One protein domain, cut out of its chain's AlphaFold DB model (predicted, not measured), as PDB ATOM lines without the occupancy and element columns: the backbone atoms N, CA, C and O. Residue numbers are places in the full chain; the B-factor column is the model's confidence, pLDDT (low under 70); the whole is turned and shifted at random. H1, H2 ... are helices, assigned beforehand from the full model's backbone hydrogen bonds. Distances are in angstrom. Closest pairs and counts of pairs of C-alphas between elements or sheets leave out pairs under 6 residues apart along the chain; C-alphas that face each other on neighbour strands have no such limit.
ATOM      1  N   VAL A   7     210.609 250.714 217.185       89.44
ATOM      2  CA  VAL A   7     210.201 252.034 217.689       89.44
ATOM      3  C   VAL A   7     210.245 252.089 219.212       89.44
ATOM      4  O   VAL A   7     210.509 253.144 219.777       89.44
ATOM      5  N   LYS A   8     210.078 250.953 219.898       88.12
ATOM      6  CA  LYS A   8     210.203 250.864 221.363       88.12
ATOM      7  C   LYS A   8     211.586 251.254 221.874       88.12
ATOM      8  O   LYS A   8     211.699 251.698 223.010       88.12
ATOM      9  N   ASP A   9     212.609 251.069 221.051       83.44
ATOM     10  CA  ASP A   9     213.992 251.359 221.397       83.44
ATOM     11  C   ASP A   9     214.410 252.802 221.079       83.44
ATOM     12  O   ASP A   9     215.366 253.289 221.682       83.44
ATOM     13  N   VAL A  10     213.715 253.473 220.150       85.38
ATOM     14  CA  VAL A  10     214.082 254.816 219.657       85.38
ATOM     15  C   VAL A  10     213.078 255.906 220.041       85.38
ATOM     16  O   VAL A  10     213.488 256.995 220.424       85.38
ATOM     17  N   PHE A  11     211.774 255.609 220.026       88.50
ATOM     18  CA  PHE A  11     210.691 256.515 220.428       88.50
ATOM     19  C   PHE A  11     209.602 255.772 221.226       88.50
ATOM     20  O   PHE A  11     208.508 255.492 220.714       88.50
ATOM     21  N   PRO A  12     209.855 255.449 222.508       85.75
ATOM     22  CA  PRO A  12     208.925 254.666 223.326       85.75
ATOM     23  C   PRO A  12     207.523 255.291 223.444       85.75
ATOM     24  O   PRO A  12     206.533 254.577 223.581       85.75
ATOM     25  N   ASN A  13     207.431 256.621 223.358       82.06
ATOM     26  CA  ASN A  13     206.200 257.407 223.472       82.06
ATOM     27  C   ASN A  13     205.213 257.221 222.304       82.06
ATOM     28  O   ASN A  13     204.020 257.456 222.489       82.06
ATOM     29  N   ILE A  14     205.675 256.795 221.123       91.19
ATOM     30  CA  ILE A  14     204.817 256.585 219.941       91.19
ATOM     31  C   ILE A  14     204.695 255.111 219.535       91.19
ATOM     32  O   ILE A  14     203.915 254.789 218.635       91.19
ATOM     33  N   ALA A  15     205.432 254.206 220.187       88.38
ATOM     34  CA  ALA A  15     205.510 252.795 219.808       88.38
ATOM     35  C   ALA A  15     204.139 252.093 219.807       88.38
ATOM     36  O   ALA A  15     203.807 251.377 218.862       88.38
ATOM     37  N   ASP A  16     203.308 252.344 220.823       87.00
ATOM     38  CA  ASP A  16     201.962 251.764 220.916       87.00
ATOM     39  C   ASP A  16     201.016 252.297 219.834       87.00
ATOM     40  O   ASP A  16     200.149 251.571 219.345       87.00
ATOM     41  N   ASP A  17     201.164 253.565 219.448       90.56
ATOM     42  CA  ASP A  17     200.343 254.172 218.398       90.56
ATOM     43  C   ASP A  17     200.741 253.656 217.020       90.56
ATOM     44  O   ASP A  17     199.861 253.333 216.227       90.56
ATOM     45  N   CYS A  18     202.038 253.471 216.770       91.75
ATOM     46  CA  CYS A  18     202.531 252.848 215.544       91.75
ATOM     47  C   CYS A  18     202.064 251.387 215.427       91.75
ATOM     48  O   CYS A  18     201.538 250.983 214.389       91.75
ATOM     49  N   ALA A  19     202.163 250.612 216.513       89.12
ATOM     50  CA  ALA A  19     201.696 249.226 216.547       89.12
ATOM     51  C   ALA A  19     200.173 249.109 216.345       89.12
ATOM     52  O   ALA A  19     199.705 248.177 215.693       89.12
ATOM     53  N   ARG A  20     199.385 250.056 216.877       88.06
ATOM     54  CA  ARG A  20     197.930 250.113 216.652       88.06
ATOM     55  C   ARG A  20     197.570 250.570 215.244       88.06
ATOM     56  O   ARG A  20     196.652 250.012 214.651       88.06
ATOM     57  N   ALA A  21     198.282 251.552 214.697       90.19
ATOM     58  CA  ALA A  21     198.089 251.982 213.318       90.19
ATOM     59  C   ALA A  21     198.279 250.795 212.361       90.19
ATOM     60  O   ALA A  21     197.413 250.536 211.528       90.19
ATOM     61  N   GLU A  22     199.343 250.014 212.563       91.50
ATOM     62  CA  GLU A  22     199.625 248.784 211.819       91.50
ATOM     63  C   GLU A  22     198.552 247.701 212.015       91.50
ATOM     64  O   GLU A  22     198.112 247.078 211.049       91.50
ATOM     65  N   SER A  23     198.085 247.479 213.245       86.25
ATOM     66  CA  SER A  23     197.183 246.362 213.540       86.25
ATOM     67  C   SER A  23     195.737 246.544 213.058       86.25
ATOM     68  O   SER A  23     194.998 245.557 212.934       86.25
ATOM     69  N   TYR A  24     195.336 247.787 212.773       87.12
ATOM     70  CA  TYR A  24     193.990 248.146 212.319       87.12
ATOM     71  C   TYR A  24     193.838 248.298 210.799       87.12
ATOM     72  O   TYR A  24     192.712 248.461 210.340       87.12
ATOM     73  N   ILE A  25     194.911 248.191 210.002       86.00
ATOM     74  CA  ILE A  25     194.887 248.444 208.542       86.00
ATOM     75  C   ILE A  25     193.719 247.730 207.834       86.00
ATOM     76  O   ILE A  25     193.016 248.322 207.014       86.00
ATOM     77  N   SER A  26     193.504 246.448 208.146       80.94
ATOM     78  CA  SER A  26     192.463 245.632 207.506       80.94
ATOM     79  C   SER A  26     191.141 245.599 208.274       80.94
ATOM     80  O   SER A  26     190.096 245.436 207.655       80.94
ATOM     81  N   SER A  27     191.170 245.704 209.605       81.44
ATOM     82  CA  SER A  27     189.976 245.539 210.445       81.44
ATOM     83  C   SER A  27     189.208 246.838 210.683       81.44
ATOM     84  O   SER A  27     187.988 246.786 210.822       81.44
ATOM     85  N   ASP A  28     189.896 247.982 210.715       83.75
ATOM     86  CA  ASP A  28     189.313 249.319 210.870       83.75
ATOM     87  C   ASP A  28     190.246 250.390 210.250       83.75
ATOM     88  O   ASP A  28     191.073 250.998 210.944       83.75
ATOM     89  N   PRO A  29     190.143 250.629 208.925       83.94
ATOM     90  CA  PRO A  29     190.997 251.582 208.210       83.94
ATOM     91  C   PRO A  29     190.933 253.016 208.754       83.94
ATOM     92  O   PRO A  29     191.930 253.740 208.719       83.94
ATOM     93  N   LEU A  30     189.780 253.430 209.291       82.56
ATOM     94  CA  LEU A  30     189.606 254.753 209.887       82.56
ATOM     95  C   LEU A  30     190.417 254.862 211.180       82.56
ATOM     96  O   LEU A  30     191.198 255.803 211.341       82.56
ATOM     97  N   ALA A  31     190.296 253.876 212.074       83.06
ATOM     98  CA  ALA A  31     191.091 253.836 213.297       83.06
ATOM     99  C   ALA A  31     192.598 253.771 213.007       83.06
ATOM    100  O   ALA A  31     193.369 254.467 213.669       83.06
ATOM    101  N   SER A  32     193.013 253.006 211.993       88.50
ATOM    102  CA  SER A  32     194.411 252.933 211.544       88.50
ATOM    103  C   SER A  32     194.978 254.319 211.194       88.50
ATOM    104  O   SER A  32     195.989 254.736 211.768       88.50
ATOM    105  N   CYS A  33     194.278 255.090 210.353       86.00
ATOM    106  CA  CYS A  33     194.674 256.454 209.980       86.00
ATOM    107  C   CYS A  33     194.677 257.433 211.170       86.00
ATOM    108  O   CYS A  33     195.546 258.305 211.254       86.00
ATOM    109  N   VAL A  34     193.737 257.293 212.113       85.69
ATOM    110  CA  VAL A  34     193.696 258.120 213.333       85.69
ATOM    111  C   VAL A  34     194.914 257.852 214.224       85.69
ATOM    112  O   VAL A  34     195.541 258.805 214.693       85.69
ATOM    113  N   TYR A  35     195.288 256.585 214.432       90.00
ATOM    114  CA  TYR A  35     196.487 256.237 215.200       90.00
ATOM    115  C   TYR A  35     197.772 256.680 214.498       90.00
ATOM    116  O   TYR A  35     198.661 257.205 215.166       90.00
ATOM    117  N   ALA A  36     197.849 256.567 213.168       91.69
ATOM    118  CA  ALA A  36     198.998 257.056 212.407       91.69
ATOM    119  C   ALA A  36     199.193 258.572 212.569       91.69
ATOM    120  O   ALA A  36     200.300 259.040 212.834       91.69
ATOM    121  N   ARG A  37     198.102 259.345 212.509       92.19
ATOM    122  CA  ARG A  37     198.132 260.786 212.794       92.19
ATOM    123  C   ARG A  37     198.543 261.083 214.232       92.19
ATOM    124  O   ARG A  37     199.302 262.016 214.468       92.19
ATOM    125  N   ARG A  38     198.046 260.313 215.202       89.62
ATOM    126  CA  ARG A  38     198.404 260.500 216.615       89.62
ATOM    127  C   ARG A  38     199.892 260.237 216.864       89.62
ATOM    128  O   ARG A  38     200.513 260.991 217.606       89.62
ATOM    129  N   ALA A  39     200.455 259.229 216.199       92.56
ATOM    130  CA  ALA A  39     201.881 258.935 216.249       92.56
ATOM    131  C   ALA A  39     202.721 260.109 215.716       92.56
ATOM    132  O   ALA A  39     203.638 260.545 216.410       92.56
ATOM    133  N   ILE A  40     202.383 260.676 214.547       94.50
ATOM    134  CA  ILE A  40     203.137 261.828 214.017       94.50
ATOM    135  C   ILE A  40     202.912 263.116 214.812       94.50
ATOM    136  O   ILE A  40     203.838 263.908 214.911       94.50
ATOM    137  N   ASP A  41     201.731 263.318 215.410       89.38
ATOM    138  CA  ASP A  41     201.471 264.465 216.293       89.38
ATOM    139  C   ASP A  41     202.481 264.484 217.446       89.38
ATOM    140  O   ASP A  41     203.176 265.477 217.656       89.38
ATOM    141  N   ASN A  42     202.599 263.353 218.146       87.31
ATOM    142  CA  ASN A  42     203.491 263.209 219.292       87.31
ATOM    143  C   ASN A  42     204.970 263.229 218.877       87.31
ATOM    144  O   ASN A  42     205.802 263.787 219.588       87.31
ATOM    145  N   LEU A  43     205.300 262.630 217.729       91.19
ATOM    146  CA  LEU A  43     206.660 262.639 217.197       91.19
ATOM    147  C   LEU A  43     207.101 264.059 216.829       91.19
ATOM    148  O   LEU A  43     208.160 264.492 217.262       91.19
ATOM    149  N   VAL A  44     206.295 264.796 216.059       91.12
ATOM    150  CA  VAL A  44     206.630 266.166 215.639       91.12
ATOM    151  C   VAL A  44     206.720 267.093 216.846       91.12
ATOM    152  O   VAL A  44     207.624 267.915 216.887       91.12
ATOM    153  N   GLU A  45     205.847 266.946 217.845       86.31
ATOM    154  CA  GLU A  45     205.937 267.713 219.094       86.31
ATOM    155  C   GLU A  45     207.272 267.498 219.816       86.31
ATOM    156  O   GLU A  45     207.962 268.468 220.131       86.31
ATOM    157  N   TYR A  46     207.669 266.233 219.989       85.06
ATOM    158  CA  TYR A  46     208.951 265.860 220.586       85.06
ATOM    159  C   TYR A  46     210.139 266.411 219.784       85.06
ATOM    160  O   TYR A  46     211.054 267.021 220.338       85.06
ATOM    161  N   LEU A  47     210.121 266.256 218.457       86.38
ATOM    162  CA  LEU A  47     211.188 266.766 217.596       86.38
ATOM    163  C   LEU A  47     211.286 268.296 217.650       86.38
ATOM    164  O   LEU A  47     212.383 268.844 217.712       86.38
ATOM    165  N   TYR A  48     210.149 268.987 217.634       87.31
ATOM    166  CA  TYR A  48     210.083 270.443 217.573       87.31
ATOM    167  C   TYR A  48     210.585 271.091 218.872       87.31
ATOM    168  O   TYR A  48     211.449 271.971 218.827       87.31
ATOM    169  N   TYR A  49     210.082 270.640 220.024       82.88
ATOM    170  CA  TYR A  49     210.395 271.255 221.316       82.88
ATOM    171  C   TYR A  49     211.629 270.648 221.987       82.88
ATOM    172  O   TYR A  49     212.529 271.382 222.407       82.88
ATOM    173  N   ASP A  50     211.727 269.320 222.053       77.25
ATOM    174  CA  ASP A  50     212.756 268.664 222.863       77.25
ATOM    175  C   ASP A  50     214.072 268.524 222.086       77.25
ATOM    176  O   ASP A  50     215.136 268.892 222.598       77.25
ATOM    177  N   VAL A  51     214.004 268.084 220.824       79.94
ATOM    178  CA  VAL A  51     215.198 267.854 219.990       79.94
ATOM    179  C   VAL A  51     215.728 269.152 219.377       79.94
ATOM    180  O   VAL A  51     216.897 269.484 219.574       79.94
ATOM    181  N   LEU A  52     214.886 269.903 218.660       82.00
ATOM    182  CA  LEU A  52     215.302 271.100 217.916       82.00
ATOM    183  C   LEU A  52     215.245 272.391 218.746       82.00
ATOM    184  O   LEU A  52     215.941 273.350 218.420       82.00
ATOM    185  N   GLY A  53     214.452 272.427 219.821       79.69
ATOM    186  CA  GLY A  53     214.350 273.601 220.694       79.69
ATOM    187  C   GLY A  53     213.746 274.829 220.023       79.69
ATOM    188  O   GLY A  53     214.180 275.947 220.298       79.69
ATOM    189  N   LEU A  54     212.780 274.626 219.128       81.62
ATOM    190  CA  LEU A  54     212.160 275.700 218.359       81.62
ATOM    191  C   LEU A  54     211.108 276.463 219.191       81.62
ATOM    192  O   LEU A  54     210.420 275.863 220.022       81.62
ATOM    193  N   PRO A  55     210.947 277.783 218.969       76.44
ATOM    194  CA  PRO A  55     209.948 278.589 219.668       76.44
ATOM    195  C   PRO A  55     208.523 278.210 219.249       76.44
ATOM    196  O   PRO A  55     208.293 277.750 218.125       76.44
ATOM    197  N   GLN A  56     207.552 278.440 220.138       74.44
ATOM    198  CA  GLN A  56     206.148 278.109 219.885       74.44
ATOM    199  C   GLN A  56     205.634 278.824 218.616       74.44
ATOM    200  O   GLN A  56     205.787 280.044 218.490       74.44
ATOM    201  N   PRO A  57     205.045 278.092 217.655       72.44
ATOM    202  CA  PRO A  57     204.516 278.686 216.433       72.44
ATOM    203  C   PRO A  57     203.230 279.482 216.706       72.44
ATOM    204  O   PRO A  57     202.504 279.218 217.660       72.44
ATOM    205  N   TYR A  58     202.905 280.425 215.814       66.31
ATOM    206  CA  TYR A  58     201.685 281.246 215.905       66.31
ATOM    207  C   TYR A  58     200.392 280.409 215.981       66.31
ATOM    208  O   TYR A  58     199.451 280.764 216.688       66.31
ATOM    209  N   HIS A  59     200.360 279.274 215.274       64.88
ATOM    210  CA  HIS A  59     199.350 278.232 215.433       64.88
ATOM    211  C   HIS A  59     200.003 276.999 216.059       64.88
ATOM    212  O   HIS A  59     200.791 276.323 215.403       64.88
ATOM    213  N   ASP A  60     199.670 276.696 217.314       71.94
ATOM    214  CA  ASP A  60     200.213 275.544 218.049       71.94
ATOM    215  C   ASP A  60     199.437 274.245 217.767       71.94
ATOM    216  O   ASP A  60     198.995 273.525 218.661       71.94
ATOM    217  N   ASP A  61     199.218 273.964 216.486       78.62
ATOM    218  CA  ASP A  61     198.691 272.694 216.008       78.62
ATOM    219  C   ASP A  61     199.724 271.984 215.121       78.62
ATOM    220  O   ASP A  61     200.748 272.549 214.730       78.62
ATOM    221  N   LEU A  62     199.476 270.711 214.792       81.38
ATOM    222  CA  LEU A  62     200.392 269.927 213.954       81.38
ATOM    223  C   LEU A  62     200.697 270.613 212.621       81.38
ATOM    224  O   LEU A  62     201.817 270.542 212.126       81.38
ATOM    225  N   SER A  63     199.699 271.284 212.039       82.25
ATOM    226  CA  SER A  63     199.868 271.990 210.774       82.25
ATOM    227  C   SER A  63     200.838 273.158 210.926       82.25
ATOM    228  O   SER A  63     201.743 273.292 210.105       82.25
ATOM    229  N   GLY A  64     200.681 273.972 211.971       81.06
ATOM    230  CA  GLY A  64     201.564 275.093 212.267       81.06
ATOM    231  C   GLY A  64     202.992 274.662 212.595       81.06
ATOM    232  O   GLY A  64     203.927 275.341 212.180       81.06
ATOM    233  N   ARG A  65     203.180 273.509 213.253       87.25
ATOM    234  CA  ARG A  65     204.515 272.942 213.529       87.25
ATOM    235  C   ARG A  65     205.196 272.399 212.265       87.25
ATOM    236  O   ARG A  65     206.342 272.753 212.010       87.25
ATOM    237  N   ILE A  66     204.495 271.601 211.445       86.94
ATOM    238  CA  ILE A  66     205.048 271.025 210.198       86.94
ATOM    239  C   ILE A  66     205.459 272.121 209.203       86.94
ATOM    240  O   ILE A  66     206.505 272.007 208.569       86.94
ATOM    241  N   HIS A  67     204.653 273.178 209.066       82.62
ATOM    242  CA  HIS A  67     204.887 274.253 208.093       82.62
ATOM    243  C   HIS A  67     205.667 275.443 208.674       82.62
ATOM    244  O   HIS A  67     205.761 276.491 208.033       82.62
ATOM    245  N   ASN A  68     206.215 275.316 209.887       84.56
ATOM    246  CA  ASN A  68     207.074 276.348 210.448       84.56
ATOM    247  C   ASN A  68     208.391 276.419 209.641       84.56
ATOM    248  O   ASN A  68     209.048 275.385 209.479       84.56
ATOM    249  N   PRO A  69     208.823 277.604 209.167       78.00
ATOM    250  CA  PRO A  69     210.039 277.741 208.365       78.00
ATOM    251  C   PRO A  69     211.307 277.195 209.030       78.00
ATOM    252  O   PRO A  69     212.165 276.656 208.334       78.00
ATOM    253  N   ASP A  70     211.437 277.321 210.352       80.06
ATOM    254  CA  ASP A  70     212.607 276.834 211.083       80.06
ATOM    255  C   ASP A  70     212.582 275.307 211.206       80.06
ATOM    256  O   ASP A  70     213.607 274.665 210.996       80.06
ATOM    257  N   PHE A  71     211.408 274.701 211.410       84.75
ATOM    258  CA  PHE A  71     211.260 273.243 211.360       84.75
ATOM    259  C   PHE A  71     211.577 272.692 209.961       84.75
ATOM    260  O   PHE A  71     212.354 271.750 209.823       84.75
ATOM    261  N   MET A  72     211.071 273.337 208.905       81.31
ATOM    262  CA  MET A  72     211.317 272.941 207.511       81.31
ATOM    263  C   MET A  72     212.790 273.046 207.079       81.31
ATOM    264  O   MET A  72     213.168 272.433 206.085       81.31
ATOM    265  N   ARG A  73     213.640 273.799 207.793       81.81
ATOM    266  CA  ARG A  73     215.096 273.819 207.543       81.81
ATOM    267  C   ARG A  73     215.815 272.580 208.075       81.81
ATOM    268  O   ARG A  73     216.915 272.290 207.617       81.81
ATOM    269  N   HIS A  74     215.220 271.887 209.043       79.62
ATOM    270  CA  HIS A  74     215.801 270.715 209.700       79.62
ATOM    271  C   HIS A  74     215.220 269.387 209.202       79.62
ATOM    272  O   HIS A  74     215.725 268.328 209.571       79.62
ATOM    273  N   VAL A  75     214.165 269.431 208.385       81.56
ATOM    274  CA  VAL A  75     213.443 268.253 207.900       81.56
ATOM    275  C   VAL A  75     213.378 268.266 206.379       81.56
ATOM    276  O   VAL A  75     212.965 269.257 205.778       81.56
ATOM    277  N   ASP A  76     213.735 267.147 205.749       75.62
ATOM    278  CA  ASP A  76     213.704 267.023 204.293       75.62
ATOM    279  C   ASP A  76     212.289 267.221 203.734       75.62
ATOM    280  O   ASP A  76     211.297 266.727 204.283       75.62
ATOM    281  N   ARG A  77     212.180 267.892 202.577       71.88
ATOM    282  CA  ARG A  77     210.885 268.196 201.926       71.88
ATOM    283  C   ARG A  77     210.017 266.959 201.684       71.88
ATOM    284  O   ARG A  77     208.790 267.032 201.749       71.88
ATOM    285  N   VAL A  78     210.651 265.820 201.425       75.94
ATOM    286  CA  VAL A  78     209.973 264.536 201.205       75.94
ATOM    287  C   VAL A  78     209.294 264.066 202.488       75.94
ATOM    288  O   VAL A  78     208.147 263.629 202.453       75.94
ATOM    289  N   ILE A  79     209.949 264.229 203.638       85.88
ATOM    290  CA  ILE A  79     209.392 263.881 204.947       85.88
ATOM    291  C   ILE A  79     208.278 264.851 205.340       85.88
ATOM    292  O   ILE A  79     207.231 264.401 205.800       85.88
ATOM    293  N   ILE A  80     208.443 266.154 205.080       81.00
ATOM    294  CA  ILE A  80     207.370 267.149 205.261       81.00
ATOM    295  C   ILE A  80     206.119 266.758 204.462       81.00
ATOM    296  O   ILE A  80     205.011 266.766 204.997       81.00
ATOM    297  N   SER A  81     206.294 266.335 203.207       76.69
ATOM    298  CA  SER A  81     205.185 265.894 202.353       76.69
ATOM    299  C   SER A  81     204.485 264.650 202.918       76.69
ATOM    300  O   SER A  81     203.255 264.596 202.960       76.69
ATOM    301  N   LYS A  82     205.247 263.672 203.427       86.38
ATOM    302  CA  LYS A  82     204.695 262.466 204.077       86.38
ATOM    303  C   LYS A  82     203.940 262.799 205.365       86.38
ATOM    304  O   LYS A  82     202.831 262.304 205.567       86.38
ATOM    305  N   LEU A  83     204.493 263.678 206.204       87.50
ATOM    306  CA  LEU A  83     203.834 264.183 207.412       87.50
ATOM    307  C   LEU A  83     202.491 264.847 207.077       87.50
ATOM    308  O   LEU A  83     201.486 264.583 207.741       87.50
ATOM    309  N   ASP A  84     202.442 265.662 206.019       80.31
ATOM    310  CA  ASP A  84     201.215 266.345 205.614       80.31
ATOM    311  C   ASP A  84     200.162 265.382 205.035       80.31
ATOM    312  O   ASP A  84     198.977 265.499 205.358       80.31
ATOM    313  N   ILE A  85     200.572 264.368 204.265       81.56
ATOM    314  CA  ILE A  85     199.674 263.313 203.759       81.56
ATOM    315  C   ILE A  85     199.034 262.530 204.915       81.56
ATOM    316  O   ILE A  85     197.812 262.340 204.924       81.56
ATOM    317  N   ILE A  86     199.823 262.116 205.914       88.00
ATOM    318  CA  ILE A  86     199.317 261.417 207.109       88.00
ATOM    319  C   ILE A  86     198.364 262.333 207.893       88.00
ATOM    320  O   ILE A  86     197.282 261.901 208.299       88.00
ATOM    321  N   ARG A  87     198.708 263.620 208.057       90.81
ATOM    322  CA  ARG A  87     197.859 264.617 208.731       90.81
ATOM    323  C   ARG A  87     196.505 264.774 208.039       90.81
ATOM    324  O   ARG A  87     195.473 264.720 208.712       90.81
ATOM    325  N   ARG A  88     196.492 264.974 206.715       77.75
ATOM    326  CA  ARG A  88     195.265 265.166 205.920       77.75
ATOM    327  C   ARG A  88     194.356 263.942 205.999       77.75
ATOM    328  O   ARG A  88     193.175 264.091 206.306       77.75
ATOM    329  N   ASN A  89     194.906 262.744 205.801       79.94
ATOM    330  CA  ASN A  89     194.129 261.502 205.824       79.94
ATOM    331  C   ASN A  89     193.659 261.124 207.234       79.94
ATOM    332  O   ASN A  89     192.536 260.657 207.405       79.94
ATOM    333  N   GLY A  90     194.453 261.398 208.269       80.38
ATOM    334  CA  GLY A  90     194.013 261.216 209.649       80.38
ATOM    335  C   GLY A  90     192.938 262.218 210.085       80.38
ATOM    336  O   GLY A  90     192.030 261.848 210.824       80.38
ATOM    337  N   ASN A  91     192.990 263.473 209.614       76.31
ATOM    338  CA  ASN A  91     191.906 264.444 209.821       76.31
ATOM    339  C   ASN A  91     190.622 263.966 209.134       76.31
ATOM    340  O   ASN A  91     189.553 263.974 209.736       76.31
ATOM    341  N   ALA A  92     190.745 263.514 207.886       70.81
ATOM    342  CA  ALA A  92     189.648 262.962 207.108       70.81
ATOM    343  C   ALA A  92     189.014 261.725 207.774       70.81
ATOM    344  O   ALA A  92     187.793 261.603 207.759       70.81
ATOM    345  N   ALA A  93     189.814 260.862 208.410       75.81
ATOM    346  CA  ALA A  93     189.331 259.700 209.160       75.81
ATOM    347  C   ALA A  93     188.569 260.058 210.446       75.81
ATOM    348  O   ALA A  93     187.777 259.257 210.937       75.81
ATOM    349  N   ALA A  94     188.806 261.245 211.009       70.69
ATOM    350  CA  ALA A  94     188.154 261.699 212.235       70.69
ATOM    351  C   ALA A  94     186.740 262.272 212.006       70.69
ATOM    352  O   ALA A  94     185.996 262.451 212.973       70.69
ATOM    353  N   HIS A  95     186.363 262.560 210.758       64.75
ATOM    354  CA  HIS A  95     185.020 263.002 210.389       64.75
ATOM    355  C   HIS A  95     184.197 261.792 209.913       64.75
ATOM    356  O   HIS A  95     184.558 261.153 208.925       64.75
ATOM    357  N   GLU A  96     183.127 261.450 210.650       48.59
ATOM    358  CA  GLU A  96     182.182 260.379 210.281       48.59
ATOM    359  C   GLU A  96     181.669 260.647 208.850       48.59
ATOM    360  O   GLU A  96     181.297 261.779 208.556       48.59
ATOM    361  N   ASP A  97     181.694 259.627 207.979       52.59
ATOM    362  CA  ASP A  97     181.215 259.621 206.577       52.59
ATOM    363  C   ASP A  97     182.244 259.829 205.445       52.59
ATOM    364  O   ASP A  97     181.851 260.196 204.339       52.59
ATOM    365  N   ASN A  98     183.544 259.549 205.636       55.69
ATOM    366  CA  ASN A  98     184.488 259.557 204.505       55.69
ATOM    367  C   ASN A  98     184.634 258.174 203.817       55.69
ATOM    368  O   ASN A  98     185.387 257.331 204.314       55.69
ATOM    369  N   PRO A  99     183.992 257.929 202.654       55.06
ATOM    370  CA  PRO A  99     184.079 256.652 201.935       55.06
ATOM    371  C   PRO A  99     185.457 256.372 201.308       55.06
ATOM    372  O   PRO A  99     185.687 255.263 200.828       55.06
ATOM    373  N   ASN A 100     186.386 257.337 201.312       59.06
ATOM    374  CA  ASN A 100     187.681 257.218 200.626       59.06
ATOM    375  C   ASN A 100     188.774 256.533 201.464       59.06
ATOM    376  O   ASN A 100     189.863 256.258 200.956       59.06
ATOM    377  N   ILE A 101     188.518 256.252 202.745       73.50
ATOM    378  CA  ILE A 101     189.488 255.589 203.624       73.50
ATOM    379  C   ILE A 101     189.147 254.106 203.710       73.50
ATOM    380  O   ILE A 101     188.393 253.654 204.568       73.50
ATOM    381  N   ASN A 102     189.717 253.349 202.777       77.94
ATOM    382  CA  ASN A 102     189.658 251.894 202.742       77.94
ATOM    383  C   ASN A 102     190.991 251.289 203.227       77.94
ATOM    384  O   ASN A 102     191.946 252.010 203.530       77.94
ATOM    385  N   SER A 103     191.075 249.958 203.303       79.31
ATOM    386  CA  SER A 103     192.287 249.272 203.772       79.31
ATOM    387  C   SER A 103     193.537 249.583 202.943       79.31
ATOM    388  O   SER A 103     194.631 249.575 203.497       79.31
ATOM    389  N   GLN A 104     193.398 249.899 201.652       76.38
ATOM    390  CA  GLN A 104     194.524 250.277 200.793       76.38
ATOM    391  C   GLN A 104     195.040 251.682 201.132       76.38
ATOM    392  O   GLN A 104     196.252 251.901 201.217       76.38
ATOM    393  N   THR A 105     194.130 252.625 201.386       76.69
ATOM    394  CA  THR A 105     194.476 253.963 201.879       76.69
ATOM    395  C   THR A 105     195.183 253.856 203.229       76.69
ATOM    396  O   THR A 105     196.281 254.383 203.384       76.69
ATOM    397  N   ALA A 106     194.615 253.111 204.183       84.00
ATOM    398  CA  ALA A 106     195.222 252.907 205.500       84.00
ATOM    399  C   ALA A 106     196.613 252.262 205.407       84.00
ATOM    400  O   ALA A 106     197.548 252.729 206.053       84.00
ATOM    401  N   LEU A 107     196.780 251.255 204.545       86.75
ATOM    402  CA  LEU A 107     198.076 250.635 204.277       86.75
ATOM    403  C   LEU A 107     199.113 251.663 203.805       86.75
ATOM    404  O   LEU A 107     200.233 251.686 204.310       86.75
ATOM    405  N   THR A 108     198.725 252.536 202.873       82.75
ATOM    406  CA  THR A 108     199.598 253.593 202.346       82.75
ATOM    407  C   THR A 108     199.991 254.575 203.448       82.75
ATOM    408  O   THR A 108     201.169 254.869 203.613       82.75
ATOM    409  N   ILE A 109     199.039 255.023 204.270       89.00
ATOM    410  CA  ILE A 109     199.306 255.952 205.380       89.00
ATOM    411  C   ILE A 109     200.229 255.339 206.435       89.00
ATOM    412  O   ILE A 109     201.137 256.015 206.921       89.00
ATOM    413  N   VAL A 110     200.044 254.064 206.777       91.06
ATOM    414  CA  VAL A 110     200.928 253.378 207.728       91.06
ATOM    415  C   VAL A 110     202.318 253.144 207.132       91.06
ATOM    416  O   VAL A 110     203.314 253.264 207.846       91.06
ATOM    417  N   ARG A 111     202.423 252.901 205.822       89.25
ATOM    418  CA  ARG A 111     203.712 252.872 205.123       89.25
ATOM    419  C   ARG A 111     204.418 254.231 205.182       89.25
ATOM    420  O   ARG A 111     205.608 254.281 205.480       89.25
ATOM    421  N   GLU A 112     203.703 255.340 204.989       89.88
ATOM    422  CA  GLU A 112     204.291 256.678 205.151       89.88
ATOM    423  C   GLU A 112     204.743 256.946 206.584       89.88
ATOM    424  O   GLU A 112     205.831 257.487 206.795       89.88
ATOM    425  N   LEU A 113     203.958 256.513 207.575       94.06
ATOM    426  CA  LEU A 113     204.356 256.571 208.979       94.06
ATOM    427  C   LEU A 113     205.664 255.805 209.212       94.06
ATOM    428  O   LEU A 113     206.545 256.307 209.904       94.06
ATOM    429  N   PHE A 114     205.826 254.625 208.609       92.19
ATOM    430  CA  PHE A 114     207.060 253.848 208.698       92.19
ATOM    431  C   PHE A 114     208.272 254.621 208.160       92.19
ATOM    432  O   PHE A 114     209.287 254.711 208.849       92.19
ATOM    433  N   HIS A 115     208.154 255.266 206.995       88.31
ATOM    434  CA  HIS A 115     209.218 256.122 206.459       88.31
ATOM    435  C   HIS A 115     209.556 257.293 207.393       88.31
ATOM    436  O   HIS A 115     210.731 257.530 207.670       88.31
ATOM    437  N   VAL A 116     208.544 257.994 207.914       92.12
ATOM    438  CA  VAL A 116     208.736 259.115 208.849       92.12
ATOM    439  C   VAL A 116     209.459 258.658 210.119       92.12
ATOM    440  O   VAL A 116     210.373 259.339 210.580       92.12
ATOM    441  N   VAL A 117     209.090 257.503 210.676       91.31
ATOM    442  CA  VAL A 117     209.678 256.991 211.922       91.31
ATOM    443  C   VAL A 117     211.098 256.456 211.713       91.31
ATOM    444  O   VAL A 117     211.942 256.671 212.579       91.31
ATOM    445  N   ILE A 118     211.400 255.825 210.572       89.06
ATOM    446  CA  ILE A 118     212.778 255.443 210.213       89.06
ATOM    447  C   ILE A 118     213.650 256.692 210.069       89.06
ATOM    448  O   ILE A 118     214.709 256.764 210.687       89.06
ATOM    449  N   TRP A 119     213.186 257.694 209.312       90.19
ATOM    450  CA  TRP A 119     213.906 258.960 209.153       90.19
ATOM    451  C   TRP A 119     214.156 259.640 210.497       90.19
ATOM    452  O   TRP A 119     215.292 259.993 210.794       90.19
ATOM    453  N   ALA A 120     213.121 259.785 211.328       88.56
ATOM    454  CA  ALA A 120     213.263 260.428 212.626       88.56
ATOM    455  C   ALA A 120     214.185 259.613 213.539       88.56
ATOM    456  O   ALA A 120     215.027 260.180 214.225       88.56
ATOM    457  N   GLY A 121     214.067 258.284 213.523       86.38
ATOM    458  CA  GLY A 121     214.873 257.391 214.351       86.38
ATOM    459  C   GLY A 121     216.354 257.520 214.025       86.38
ATOM    460  O   GLY A 121     217.191 257.597 214.925       86.38
ATOM    461  N   TYR A 122     216.662 257.544 212.731       83.69
ATOM    462  CA  TYR A 122     218.025 257.582 212.227       83.69
ATOM    463  C   TYR A 122     218.639 258.986 212.324       83.69
ATOM    464  O   TYR A 122     219.769 259.129 212.785       83.69
ATOM    465  N   ASN A 123     217.888 260.027 211.950       79.31
ATOM    466  CA  ASN A 123     218.406 261.394 211.883       79.31
ATOM    467  C   ASN A 123     218.261 262.178 213.186       79.31
ATOM    468  O   ASN A 123     219.011 263.123 213.385       79.31
ATOM    469  N   MET A 124     217.326 261.833 214.076       83.25
ATOM    470  CA  MET A 124     216.926 262.695 215.201       83.25
ATOM    471  C   MET A 124     217.030 262.018 216.576       83.25
ATOM    472  O   MET A 124     216.452 262.509 217.546       83.25
ATOM    473  N   THR A 125     217.769 260.905 216.694       80.25
ATOM    474  CA  THR A 125     217.973 260.201 217.977       80.25
ATOM    475  C   THR A 125     219.433 259.831 218.225       80.25
ATOM    476  O   THR A 125     220.238 259.734 217.301       80.25
ATOM    477  N   ALA A 126     219.769 259.571 219.492       73.88
ATOM    478  CA  ALA A 126     221.069 259.027 219.890       73.88
ATOM    479  C   ALA A 126     221.179 257.494 219.709       73.88
ATOM    480  O   ALA A 126     222.264 256.944 219.868       73.88
ATOM    481  N   HIS A 127     220.077 256.807 219.381       80.81
ATOM    482  CA  HIS A 127     219.990 255.349 219.208       80.81
ATOM    483  C   HIS A 127     219.800 254.964 217.733       80.81
ATOM    484  O   HIS A 127     219.071 254.025 217.404       80.81
ATOM    485  N   TYR A 128     220.431 255.718 216.829       78.44
ATOM    486  CA  TYR A 128     220.337 255.523 215.379       78.44
ATOM    487  C   TYR A 128     220.790 254.119 214.936       78.44
ATOM    488  O   TYR A 128     220.312 253.603 213.929       78.44
ATOM    489  N   ASP A 129     221.670 253.472 215.708       77.94
ATOM    490  CA  ASP A 129     222.178 252.113 215.493       77.94
ATOM    491  C   ASP A 129     221.098 251.029 215.625       77.94
ATOM    492  O   ASP A 129     221.232 249.938 215.070       77.94
ATOM    493  N   LYS A 130     220.004 251.335 216.329       82.06
ATOM    494  CA  LYS A 130     218.856 250.438 216.496       82.06
ATOM    495  C   LYS A 130     217.801 250.587 215.397       82.06
ATOM    496  O   LYS A 130     216.801 249.867 215.408       82.06
ATOM    497  N   VAL A 131     217.995 251.512 214.457       84.19
ATOM    498  CA  VAL A 131     217.037 251.803 213.385       84.19
ATOM    499  C   VAL A 131     217.328 250.915 212.175       84.19
ATOM    500  O   VAL A 131     218.445 250.928 211.654       84.19
ATOM    501  N   PRO A 132     216.344 250.157 211.667       84.50
ATOM    502  CA  PRO A 132     216.559 249.261 210.541       84.50
ATOM    503  C   PRO A 132     216.484 250.022 209.204       84.50
ATOM    504  O   PRO A 132     215.528 249.872 208.452       84.50
ATOM    505  N   VAL A 133     217.503 250.826 208.884       79.25
ATOM    506  CA  VAL A 133     217.546 251.714 207.696       79.25
ATOM    507  C   VAL A 133     217.492 251.012 206.331       79.25
ATOM    508  O   VAL A 133     217.290 251.660 205.314       79.25
ATOM    509  N   THR A 134     217.661 249.690 206.273       77.44
ATOM    510  CA  THR A 134     217.488 248.903 205.036       77.44
ATOM    511  C   THR A 134     216.142 248.179 204.968       77.44
ATOM    512  O   THR A 134     215.875 247.476 203.992       77.44
ATOM    513  N   ALA A 135     215.318 248.258 206.018       80.00
ATOM    514  CA  ALA A 135     214.031 247.581 206.059       80.00
ATOM    515  C   ALA A 135     212.981 248.368 205.272       80.00
ATOM    516  O   ALA A 135     212.866 249.583 205.392       80.00
ATOM    517  N   GLN A 136     212.177 247.649 204.495       81.25
ATOM    518  CA  GLN A 136     210.986 248.182 203.843       81.25
ATOM    519  C   GLN A 136     209.750 247.747 204.624       81.25
ATOM    520  O   GLN A 136     209.767 246.707 205.284       81.25
ATOM    521  N   PHE A 137     208.684 248.540 204.540       84.56
ATOM    522  CA  PHE A 137     207.418 248.182 205.167       84.56
ATOM    523  C   PHE A 137     206.858 246.905 204.522       84.56
ATOM    524  O   PHE A 137     206.613 246.881 203.314       84.56
ATOM    525  N   ASP A 138     206.638 245.863 205.322       83.94
ATOM    526  CA  ASP A 138     206.067 244.587 204.892       83.94
ATOM    527  C   ASP A 138     204.611 244.458 205.381       83.94
ATOM    528  O   ASP A 138     204.374 244.190 206.567       83.94
ATOM    529  N   PRO A 139     203.611 244.595 204.489       80.75
ATOM    530  CA  PRO A 139     202.201 244.443 204.842       80.75
ATOM    531  C   PRO A 139     201.860 243.092 205.493       80.75
ATOM    532  O   PRO A 139     200.881 243.010 206.234       80.75
ATOM    533  N   ALA A 140     202.644 242.032 205.250       80.44
ATOM    534  CA  ALA A 140     202.398 240.699 205.803       80.44
ATOM    535  C   ALA A 140     202.708 240.592 207.307       80.44
ATOM    536  O   ALA A 140     202.229 239.668 207.970       80.44
ATOM    537  N   LEU A 141     203.483 241.530 207.865       80.44
ATOM    538  CA  LEU A 141     203.812 241.575 209.296       80.44
ATOM    539  C   LEU A 141     202.721 242.247 210.146       80.44
ATOM    540  O   LEU A 141     202.747 242.137 211.378       80.44
ATOM    541  N   ALA A 142     201.735 242.888 209.511       77.06
ATOM    542  CA  ALA A 142     200.640 243.553 210.201       77.06
ATOM    543  C   ALA A 142     199.711 242.535 210.891       77.06
ATOM    544  O   ALA A 142     199.002 241.749 210.257       77.06
ATOM    545  N   LYS A 143     199.692 242.545 212.229       65.75
ATOM    546  CA  LYS A 143     198.826 241.658 213.024       65.75
ATOM    547  C   LYS A 143     197.404 242.206 213.097       65.75
ATOM    548  O   LYS A 143     197.186 243.235 213.725       65.75
ATOM    549  N   GLN A 144     196.426 241.480 212.564       64.94
ATOM    550  CA  GLN A 144     195.014 241.877 212.641       64.94
ATOM    551  C   GLN A 144     194.511 241.918 214.094       64.94
ATOM    552  O   GLN A 144     194.552 240.914 214.806       64.94
ATOM    553  N   SER A 145     194.013 243.079 214.526       62.31
ATOM    554  CA  SER A 145     193.351 243.271 215.827       62.31
ATOM    555  C   SER A 145     191.842 243.465 215.664       62.31
ATOM    556  O   SER A 145     191.388 243.968 214.638       62.31
ATOM    557  N   MET A 146     191.044 243.074 216.668       58.31
ATOM    558  CA  MET A 146     189.583 243.253 216.636       58.31
ATOM    559  C   MET A 146     189.213 244.733 216.511       58.31
ATOM    560  O   MET A 146     189.678 245.541 217.316       58.31
ATOM    561  N   ALA A 147     188.353 245.058 215.540       58.12
ATOM    562  CA  ALA A 147     187.824 246.402 215.331       58.12
ATOM    563  C   ALA A 147     187.208 246.958 216.626       58.12
ATOM    564  O   ALA A 147     186.480 246.255 217.338       58.12
ATOM    565  N   LEU A 148     187.517 248.218 216.938       60.56
ATOM    566  CA  LEU A 148     186.896 248.918 218.061       60.56
ATOM    567  C   LEU A 148     185.404 249.072 217.765       60.56
ATOM    568  O   LEU A 148     185.015 249.407 216.649       60.56
ATOM    569  N   ASN A 149     184.541 248.845 218.759       61.75
ATOM    570  CA  ASN A 149     183.124 249.120 218.534       61.75
ATOM    571  C   ASN A 149     182.889 250.650 218.428       61.75
ATOM    572  O   ASN A 149     183.661 251.433 218.993       61.75
ATOM    573  N   ASP A 182     212.582 277.539 240.037       57.69
ATOM    574  CA  ASP A 182     213.789 277.811 239.233       57.69
ATOM    575  C   ASP A 182     214.866 276.713 239.315       57.69
ATOM    576  O   ASP A 182     215.573 276.436 238.349       57.69
ATOM    577  N   SER A 183     214.974 276.018 240.451       51.47
ATOM    578  CA  SER A 183     216.023 275.013 240.675       51.47
ATOM    579  C   SER A 183     215.787 273.690 239.934       51.47
ATOM    580  O   SER A 183     216.746 273.016 239.566       51.47
ATOM    581  N   GLN A 184     214.523 273.315 239.698       56.94
ATOM    582  CA  GLN A 184     214.185 272.145 238.876       56.94
ATOM    583  C   GLN A 184     214.288 272.481 237.384       56.94
ATOM    584  O   GLN A 184     214.733 271.642 236.607       56.94
ATOM    585  N   MET A 185     213.945 273.715 236.998       54.47
ATOM    586  CA  MET A 185     214.061 274.191 235.617       54.47
ATOM    587  C   MET A 185     215.517 274.182 235.137       54.47
ATOM    588  O   MET A 185     215.783 273.682 234.051       54.47
ATOM    589  N   LEU A 186     216.460 274.635 235.970       63.56
ATOM    590  CA  LEU A 186     217.890 274.617 235.643       63.56
ATOM    591  C   LEU A 186     218.451 273.196 235.483       63.56
ATOM    592  O   LEU A 186     219.275 272.960 234.605       63.56
ATOM    593  N   GLN A 187     217.996 272.240 236.302       66.69
ATOM    594  CA  GLN A 187     218.398 270.834 236.170       66.69
ATOM    595  C   GLN A 187     217.837 270.194 234.897       66.69
ATOM    596  O   GLN A 187     218.594 269.559 234.173       66.69
ATOM    597  N   LEU A 188     216.550 270.399 234.596       61.50
ATOM    598  CA  LEU A 188     215.937 269.896 233.364       61.50
ATOM    599  C   LEU A 188     216.517 270.568 232.111       61.50
ATOM    600  O   LEU A 188     216.713 269.894 231.106       61.50
ATOM    601  N   GLN A 189     216.833 271.865 232.163       62.31
ATOM    602  CA  GLN A 189     217.509 272.571 231.071       62.31
ATOM    603  C   GLN A 189     218.925 272.035 230.852       62.31
ATOM    604  O   GLN A 189     219.285 271.749 229.715       62.31
ATOM    605  N   ALA A 190     219.695 271.816 231.920       71.38
ATOM    606  CA  ALA A 190     221.018 271.206 231.819       71.38
ATOM    607  C   ALA A 190     220.950 269.762 231.288       71.38
ATOM    608  O   ALA A 190     221.785 269.359 230.480       71.38
ATOM    609  N   GLU A 191     219.948 268.978 231.697       70.12
ATOM    610  CA  GLU A 191     219.731 267.608 231.218       70.12
ATOM    611  C   GLU A 191     219.315 267.588 229.734       70.12
ATOM    612  O   GLU A 191     219.880 266.815 228.960       70.12
ATOM    613  N   LEU A 192     218.436 268.503 229.301       68.12
ATOM    614  CA  LEU A 192     218.066 268.708 227.892       68.12
ATOM    615  C   LEU A 192     219.253 269.169 227.039       68.12
ATOM    616  O   LEU A 192     219.445 268.657 225.939       68.12
ATOM    617  N   GLU A 193     220.076 270.098 227.526       71.56
ATOM    618  CA  GLU A 193     221.297 270.528 226.833       71.56
ATOM    619  C   GLU A 193     222.302 269.382 226.695       71.56
ATOM    620  O   GLU A 193     222.899 269.201 225.632       71.56
ATOM    621  N   THR A 194     222.441 268.558 227.738       75.38
ATOM    622  CA  THR A 194     223.301 267.368 227.717       75.38
ATOM    623  C   THR A 194     222.782 266.340 226.711       75.38
ATOM    624  O   THR A 194     223.561 265.813 225.916       75.38
ATOM    625  N   LEU A 195     221.469 266.089 226.686       67.69
ATOM    626  CA  LEU A 195     220.834 265.165 225.748       67.69
ATOM    627  C   LEU A 195     220.956 265.663 224.298       67.69
ATOM    628  O   LEU A 195     221.318 264.896 223.407       67.69
ATOM    629  N   ARG A 196     220.759 266.966 224.061       68.38
ATOM    630  CA  ARG A 196     220.975 267.615 222.754       68.38
ATOM    631  C   ARG A 196     222.428 267.505 222.298       68.38
ATOM    632  O   ARG A 196     222.684 267.201 221.134       68.38
ATOM    633  N   ALA A 197     223.386 267.706 223.203       71.69
ATOM    634  CA  ALA A 197     224.807 267.544 222.908       71.69
ATOM    635  C   ALA A 197     225.165 266.084 222.581       71.69
ATOM    636  O   ALA A 197     225.941 265.846 221.657       71.69
ATOM    637  N   GLN A 198     224.568 265.112 223.280       71.50
ATOM    638  CA  GLN A 198     224.737 263.682 223.000       71.50
ATOM    639  C   GLN A 198     224.164 263.288 221.636       71.50
ATOM    640  O   GLN A 198     224.853 262.612 220.876       71.50
ATOM    641  N   ILE A 199     222.956 263.752 221.291       67.06
ATOM    642  CA  ILE A 199     222.340 263.521 219.974       67.06
ATOM    643  C   ILE A 199     223.229 264.111 218.870       67.06
ATOM    644  O   ILE A 199     223.569 263.418 217.916       67.06
ATOM    645  N   LYS A 200     223.701 265.352 219.038       67.31
ATOM    646  CA  LYS A 200     224.575 266.023 218.063       67.31
ATOM    647  C   LYS A 200     225.935 265.334 217.904       67.31
ATOM    648  O   LYS A 200     226.432 265.207 216.788       67.31
ATOM    649  N   ALA A 201     226.541 264.875 219.000       70.00
ATOM    650  CA  ALA A 201     227.806 264.140 218.967       70.00
ATOM    651  C   ALA A 201     227.648 262.750 218.323       70.00
ATOM    652  O   ALA A 201     228.497 262.349 217.529       70.00
ATOM    653  N   ALA A 202     226.549 262.045 218.613       66.19
ATOM    654  CA  ALA A 202     226.206 260.768 217.989       66.19
ATOM    655  C   ALA A 202     225.965 260.920 216.475       66.19
ATOM    656  O   ALA A 202     226.486 260.131 215.693       66.19
ATOM    657  N   GLN A 203     225.273 261.986 216.054       63.62
ATOM    658  CA  GLN A 203     225.065 262.332 214.642       63.62
ATOM    659  C   GLN A 203     226.382 262.650 213.915       63.62
ATOM    660  O   GLN A 203     226.594 262.186 212.801       63.62
ATOM    661  N   GLN A 204     227.291 263.409 214.539       64.25
ATOM    662  CA  GLN A 204     228.595 263.749 213.947       64.25
ATOM    663  C   GLN A 204     229.553 262.550 213.855       64.25
ATOM    664  O   GLN A 204     230.436 262.538 212.999       64.25
ATOM    665  N   ALA A 205     229.387 261.552 214.727       59.81
ATOM    666  CA  ALA A 205     230.148 260.304 214.706       59.81
ATOM    667  C   ALA A 205     229.550 259.239 213.761       59.81
ATOM    668  O   ALA A 205     230.184 258.206 213.522       59.81
ATOM    669  N   ASN A 206     228.350 259.472 213.219       59.59
ATOM    670  CA  ASN A 206     227.667 258.537 212.336       59.59
ATOM    671  C   ASN A 206     228.350 258.497 210.955       59.59
ATOM    672  O   ASN A 206     228.298 259.449 210.182       59.59
TER     673      ASN A 206
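What this domain is: This is residues 7 to 149 and 182 to 206 of the 1215 residues of the protein "Type III restriction protein res subunit" of Bifidobacterium reuteri DSM 23975 (UniProt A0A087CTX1). H3 and H7 run side by side through the core, with the shorter H2 folded back along both and H6 crossing them on the other side, at a steeper angle. H4 packs on H3 and H6, and the long H8 stands across the end of H3 and H7, its residues 182 to 191 sticking out. After H7, residues 124 to 149, with no named element, run back along the length of the body. The printed part has 168 residues, with eight named helices in the order H1 to H8 and no named strand, in the class all helix. It is compact, with a radius of gyration of the C-alphas of 16.8 A and spans of 50 by 36 by 31 A.

How they stand to each other: H1, residues 7 to 10, only just touches residues 117 to 121 of H7, residues 103 to 123, with 3 pairs of C-alphas within 8 A, the closest those of Val 10 and Gly 121 at 6.0 A. H2, residues 15 to 23, and H3, residues 29 to 51, form a helical hairpin at a shallow tilt of 23 degrees, opposite ways; residues 31 to 39 of H3 touch H2, the closest C-alphas being those of Ala 21 and Ser 32, 4.2 A apart. H3 and H7, the hubs, touch four helices each. They touch each other at a shallow tilt of 17 degrees, the same way, with the C-alphas of Pro 29 and Ser 103 closest at 5.2 A. H4, residues 62 to 66, touches residues 41 to 48 of H3, with the C-alphas of Asp 41 and Leu 62 closest at 6.0 A. H5, residues 69 to 74, is close to H3 but not clearly touching. H6, residues 77 to 94, touches residues 30 to 40 of H3 at a steep tilt of 46 degrees, opposite ways, with the C-alphas of Cys 33 and Gly 90 closest at 4.8 A. H6 and H7 are a helical hairpin at a steep tilt of 41 degrees, with the C-alphas of Ile 86 and Ile 109 closest at 5.7 A. H8, residues 182 to 205, is close to H3 but not clearly touching, about perpendicular at 78 degrees. In H2, H4, H6 and H7 every O i to N i+4 pair is within hydrogen-bond range; in H3 18 of 19 are, in H5 1 of 2 and in H8 19 of 20, while H1 is too short for such a pair.

Where its parts are: H1 begins at C-alpha 7, (210.201, 252.034, 217.689). From first to last C-alpha H3 measures 31.5 A, H6 25.8 A, H7 29.9 A and H8 34.3 A. H8 ends at C-alpha 205, (230.148, 260.304, 214.706).

The domain as a whole: The C-alphas of Pro 99 and Ser 183, the two farthest apart, are 53.5 A apart. Residues 150 to 181 are not printed, and C-alphas 149 and 182 stand 46.8 A apart across this cut. Of the links that are printed whole, none is long. The mean pLDDT of the printed part is 78.8 and that of H8 is 65; 33 residues are under 70, among them residues 95 to 100, 143 to 149 and 182 to 189.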